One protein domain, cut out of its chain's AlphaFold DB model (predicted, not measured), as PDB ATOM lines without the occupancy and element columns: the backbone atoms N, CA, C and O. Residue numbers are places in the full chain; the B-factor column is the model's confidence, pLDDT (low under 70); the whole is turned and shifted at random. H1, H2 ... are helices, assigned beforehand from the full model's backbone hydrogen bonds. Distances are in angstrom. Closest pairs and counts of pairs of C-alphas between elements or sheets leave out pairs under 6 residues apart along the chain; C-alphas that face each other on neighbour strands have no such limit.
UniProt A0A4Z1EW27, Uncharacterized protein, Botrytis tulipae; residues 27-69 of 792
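Overview. This is residues 27 to 69 of the 792 residues of an uncharacterized protein of Botrytis tulipae (UniProt A0A4Z1EW27). There is little regular structure here: a winding run of loop with a short helix at each end of the printed part, H1 and then H2. After H1 the loop swings out round Pro 35, folds back, runs to a far turn round Gly 56, and returns to H2. The 43 printed residues hold two named helices and no named strand; the class is all helix, with 13 residues in named elements, under half. The whole is only just compact, close to loose, with a radius of gyration of the C-alphas of 10.7 A, and elongated, spanning 27 by 18 by 15 A.

Arrangement. H1, residues 27 to 31, and H2, residues 62 to 69, are apart, with no C-alpha of the one within 8 A of the other. In both, every O i to N i+4 pair is within hydrogen-bond range.

Along the chain. H1 begins at C-alpha 27, (214.798, 176.243, 279.383), and measures 5.7 A from first to last C-alpha. H2 measures 10.5 A and ends at C-alpha 69, (225.654, 179.414, 265.490).

Size, cuts and confidence. The C-alphas farthest apart, of Pro 35 and Gly 56, are 29.0 A apart. The link from H1 to H2, residues 32 to 61, is long. The printed part has no cut. The model's pLDDT is under 70 at residues 34 to 36 and 50 to 60.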
ATOM      1  N   LEU A  27     213.346 176.380 279.371       80.81
ATOM      2  CA  LEU A  27     214.798 176.243 279.383       80.81
ATOM      3  C   LEU A  27     215.487 177.522 279.858       80.81
ATOM      4  O   LEU A  27     216.431 177.436 280.635       80.81
ATOM      5  N   LYS A  28     215.025 178.714 279.468       82.31
ATOM      6  CA  LYS A  28     215.540 179.956 280.053       82.31
ATOM      7  C   LYS A  28     215.213 180.064 281.540       82.31
ATOM      8  O   LYS A  28     216.055 180.529 282.286       82.31
ATOM      9  N   GLU A  29     214.053 179.642 282.013       82.50
ATOM     10  CA  GLU A  29     213.751 179.710 283.447       82.50
ATOM     11  C   GLU A  29     214.654 178.770 284.256       82.50
ATOM     12  O   GLU A  29     215.192 179.136 285.302       82.50
ATOM     13  N   LYS A  30     214.879 177.558 283.737       80.00
ATOM     14  CA  LYS A  30     215.676 176.526 284.406       80.00
ATOM     15  C   LYS A  30     217.180 176.793 284.368       80.00
ATOM     16  O   LYS A  30     217.900 176.486 285.327       80.00
ATOM     17  N   TYR A  31     217.664 177.287 283.237       78.94
ATOM     18  CA  TYR A  31     219.083 177.456 282.957       78.94
ATOM     19  C   TYR A  31     219.459 178.942 283.035       78.94
ATOM     20  O   TYR A  31     220.503 179.331 283.548       78.94
ATOM     21  N   GLY A  32     218.590 179.836 282.627       79.19
ATOM     22  CA  GLY A  32     218.885 181.254 282.501       79.19
ATOM     23  C   GLY A  32     219.202 181.629 281.057       79.19
ATOM     24  O   GLY A  32     219.189 180.787 280.148       79.19
ATOM     25  N   PRO A  33     219.469 182.920 280.832       76.81
ATOM     26  CA  PRO A  33     219.907 183.409 279.540       76.81
ATOM     27  C   PRO A  33     221.338 182.951 279.252       76.81
ATOM     28  O   PRO A  33     222.155 182.751 280.153       76.81
ATOM     29  N   TYR A  34     221.673 182.860 277.969       69.44
ATOM     30  CA  TYR A  34     223.051 182.620 277.560       69.44
ATOM     31  C   TYR A  34     223.987 183.762 278.033       69.44
ATOM     32  O   TYR A  34     223.576 184.933 278.020       69.44
ATOM     33  N   PRO A  35     225.249 183.475 278.427       67.94
ATOM     34  CA  PRO A  35     226.190 184.504 278.865       67.94
ATOM     35  C   PRO A  35     226.330 185.661 277.864       67.94
ATOM     36  O   PRO A  35     226.575 185.457 276.677       67.94
ATOM     37  N   GLY A  36     226.188 186.893 278.359       68.19
ATOM     38  CA  GLY A  36     226.268 188.113 277.548       68.19
ATOM     39  C   GLY A  36     224.948 188.570 276.913       68.19
ATOM     40  O   GLY A  36     224.946 189.604 276.252       68.19
ATOM     41  N   GLN A  37     223.834 187.854 277.118       73.94
ATOM     42  CA  GLN A  37     222.509 188.224 276.592       73.94
ATOM     43  C   GLN A  37     221.395 188.093 277.649       73.94
ATOM     44  O   GLN A  37     220.458 187.319 277.466       73.94
ATOM     45  N   PRO A  38     221.438 188.861 278.755       72.81
ATOM     46  CA  PRO A  38     220.495 188.708 279.870       72.81
ATOM     47  C   PRO A  38     219.024 188.972 279.496       72.81
ATOM     48  O   PRO A  38     218.123 188.533 280.205       72.81
ATOM     49  N   ASN A  39     218.787 189.671 278.381       79.56
ATOM     50  CA  ASN A  39     217.458 190.064 277.916       79.56
ATOM     51  C   ASN A  39     216.861 189.118 276.855       79.56
ATOM     52  O   ASN A  39     215.708 189.321 276.477       79.56
ATOM     53  N   ASP A  40     217.602 188.117 276.352       77.81
ATOM     54  CA  ASP A  40     217.020 187.108 275.448       77.81
ATOM     55  C   ASP A  40     216.004 186.270 276.235       77.81
ATOM     56  O   ASP A  40     216.281 185.905 277.372       77.81
ATOM     57  N   ARG A  41     214.827 185.991 275.665       79.69
ATOM     58  CA  ARG A  41     213.757 185.159 276.258       79.69
ATOM     59  C   ARG A  41     214.033 183.658 276.197       79.69
ATOM     60  O   ARG A  41     213.288 182.867 276.765       79.69
ATOM     61  N   HIS A  42     215.119 183.267 275.546       81.62
ATOM     62  CA  HIS A  42     215.479 181.876 275.341       81.62
ATOM     63  C   HIS A  42     216.817 181.554 276.005       81.62
ATOM     64  O   HIS A  42     217.683 182.416 276.179       81.62
ATOM     65  N   SER A  43     217.004 180.280 276.335       80.69
ATOM     66  CA  SER A  43     218.313 179.755 276.706       80.69
ATOM     67  C   SER A  43     219.142 179.507 275.444       80.69
ATOM     68  O   SER A  43     218.598 179.278 274.360       80.69
ATOM     69  N   GLY A  44     220.470 179.441 275.589       78.44
ATOM     70  CA  GLY A  44     221.330 178.870 274.547       78.44
ATOM     71  C   GLY A  44     220.956 177.422 274.198       78.44
ATOM     72  O   GLY A  44     221.228 176.976 273.087       78.44
ATOM     73  N   LEU A  45     220.271 176.720 275.109       80.94
ATOM     74  CA  LEU A  45     219.781 175.353 274.924       80.94
ATOM     75  C   LEU A  45     218.426 175.272 274.211       80.94
ATOM     76  O   LEU A  45     217.995 174.176 273.879       80.94
ATOM     77  N   THR A  46     217.725 176.391 273.990       83.38
ATOM     78  CA  THR A  46     216.379 176.338 273.412       83.38
ATOM     79  C   THR A  46     216.417 175.875 271.952       83.38
ATOM     80  O   THR A  46     217.035 176.566 271.134       83.38
ATOM     81  N   PRO A  47     215.763 174.747 271.601       83.69
ATOM     82  CA  PRO A  47     215.661 174.282 270.224       83.69
ATOM     83  C   PRO A  47     215.104 175.361 269.299       83.69
ATOM     84  O   PRO A  47     214.173 176.081 269.650       83.69
ATOM     85  N   ILE A  48     215.698 175.475 268.117       80.00
ATOM     86  CA  ILE A  48     215.255 176.403 267.081       80.00
ATOM     87  C   ILE A  48     214.572 175.559 266.014       80.00
ATOM     88  O   ILE A  48     215.221 174.721 265.390       80.00
ATOM     89  N   VAL A  49     213.272 175.772 265.833       70.75
ATOM     90  CA  VAL A  49     212.525 175.247 264.689       70.75
ATOM     91  C   VAL A  49     212.470 176.383 263.675       70.75
ATOM     92  O   VAL A  49     211.764 177.367 263.902       70.75
ATOM     93  N   PRO A  50     213.294 176.348 262.621       60.03
ATOM     94  CA  PRO A  50     213.321 177.442 261.674       60.03
ATOM     95  C   PRO A  50     211.987 177.496 260.908       60.03
ATOM     96  O   PRO A  50     211.354 176.476 260.655       60.03
ATOM     97  N   HIS A  51     211.580 178.708 260.531       61.34
ATOM     98  CA  HIS A  51     210.518 178.993 259.557       61.34
ATOM     99  C   HIS A  51     209.059 178.785 259.970       61.34
ATOM    100  O   HIS A  51     208.208 179.295 259.257       61.34
ATOM    101  N   ILE A  52     208.724 178.145 261.092       65.25
ATOM    102  CA  ILE A  52     207.331 178.092 261.572       65.25
ATOM    103  C   ILE A  52     207.293 178.548 263.022       65.25
ATOM    104  O   ILE A  52     207.777 177.869 263.922       65.25
ATOM    105  N   THR A  53     206.737 179.737 263.235       61.00
ATOM    106  CA  THR A  53     206.500 180.291 264.566       61.00
ATOM    107  C   THR A  53     205.019 180.263 264.883       61.00
ATOM    108  O   THR A  53     204.170 180.084 264.008       61.00
ATOM    109  N   THR A  54     204.706 180.540 266.144       55.31
ATOM    110  CA  THR A  54     203.365 180.917 266.568       55.31
ATOM    111  C   THR A  54     202.800 181.996 265.609       55.31
ATOM    112  O   THR A  54     201.720 181.839 265.043       55.31
ATOM    113  N   GLY A  55     203.522 183.074 265.318       54.56
ATOM    114  CA  GLY A  55     203.045 184.159 264.445       54.56
ATOM    115  C   GLY A  55     203.022 183.890 262.929       54.56
ATOM    116  O   GLY A  55     202.824 184.844 262.184       54.56
ATOM    117  N   GLY A  56     203.259 182.656 262.464       60.84
ATOM    118  CA  GLY A  56     203.380 182.313 261.038       60.84
ATOM    119  C   GLY A  56     204.824 182.042 260.607       60.84
ATOM    120  O   GLY A  56     205.677 181.710 261.442       60.84
ATOM    121  N   VAL A  57     205.120 182.170 259.307       62.62
ATOM    122  CA  VAL A  57     206.485 181.969 258.793       62.62
ATOM    123  C   VAL A  57     207.386 183.127 259.204       62.62
ATOM    124  O   VAL A  57     207.405 184.198 258.598       62.62
ATOM    125  N   GLY A  58     208.132 182.916 260.287       56.16
ATOM    126  CA  GLY A  58     209.039 183.918 260.828       56.16
ATOM    127  C   GLY A  58     210.251 184.124 259.922       56.16
ATOM    128  O   GLY A  58     210.927 183.165 259.537       56.16
ATOM    129  N   LYS A  59     210.595 185.388 259.640       57.25
ATOM    130  CA  LYS A  59     211.953 185.720 259.187       57.25
ATOM    131  C   LYS A  59     212.915 185.299 260.290       57.25
ATOM    132  O   LYS A  59     212.764 185.742 261.427       57.25
ATOM    133  N   VAL A  60     213.902 184.471 259.954       66.00
ATOM    134  CA  VAL A  60     214.957 184.117 260.904       66.00
ATOM    135  C   VAL A  60     215.715 185.399 261.238       66.00
ATOM    136  O   VAL A  60     216.433 185.949 260.400       66.00
ATOM    137  N   ASP A  61     215.489 185.927 262.437       72.81
ATOM    138  CA  ASP A  61     216.129 187.160 262.861       72.81
ATOM    139  C   ASP A  61     217.612 186.925 263.200       72.81
ATOM    140  O   ASP A  61     218.096 185.799 263.374       72.81
ATOM    141  N   ALA A  62     218.367 188.017 263.309       77.75
ATOM    142  CA  ALA A  62     219.786 187.933 263.636       77.75
ATOM    143  C   ALA A  62     220.039 187.321 265.029       77.75
ATOM    144  O   ALA A  62     221.133 186.820 265.282       77.75
ATOM    145  N   GLY A  63     219.066 187.376 265.947       78.50
ATOM    146  CA  GLY A  63     219.162 186.748 267.267       78.50
ATOM    147  C   GLY A  63     219.138 185.224 267.170       78.50
ATOM    148  O   GLY A  63     220.001 184.556 267.737       78.50
ATOM    149  N   THR A  64     218.216 184.701 266.372       79.38
ATOM    150  CA  THR A  64     218.002 183.282 266.102       79.38
ATOM    151  C   THR A  64     219.205 182.680 265.384       79.38
ATOM    152  O   THR A  64     219.758 181.695 265.866       79.38
ATOM    153  N   LEU A  65     219.704 183.328 264.321       82.00
ATOM    154  CA  LEU A  65     220.919 182.884 263.617       82.00
ATOM    155  C   LEU A  65     222.144 182.843 264.539       82.00
ATOM    156  O   LEU A  65     222.941 181.905 264.493       82.00
ATOM    157  N   ARG A  66     222.302 183.848 265.413       81.50
ATOM    158  CA  ARG A  66     223.393 183.861 266.396       81.50
ATOM    159  C   ARG A  66     223.256 182.731 267.408       81.50
ATOM    160  O   ARG A  66     224.262 182.097 267.714       81.50
ATOM    161  N   ARG A  67     222.047 182.473 267.913       82.69
ATOM    162  CA  ARG A  67     221.792 181.369 268.846       82.69
ATOM    163  C   ARG A  67     222.081 180.023 268.192       82.69
ATOM    164  O   ARG A  67     222.753 179.198 268.798       82.69
ATOM    165  N   GLU A  68     221.661 179.823 266.947       86.00
ATOM    166  CA  GLU A  68     221.965 178.604 266.194       86.00
ATOM    167  C   GLU A  68     223.478 178.418 266.017       86.00
ATOM    168  O   GLU A  68     224.015 177.350 266.311       86.00
ATOM    169  N   GLN A  69     224.196 179.469 265.611       86.44
ATOM    170  CA  GLN A  69     225.654 179.414 265.490       86.44
ATOM    171  C   GLN A  69     226.328 179.100 266.833       86.44
ATOM    172  O   GLN A  69     227.323 178.377 266.884       86.44
TER     173      GLN A  69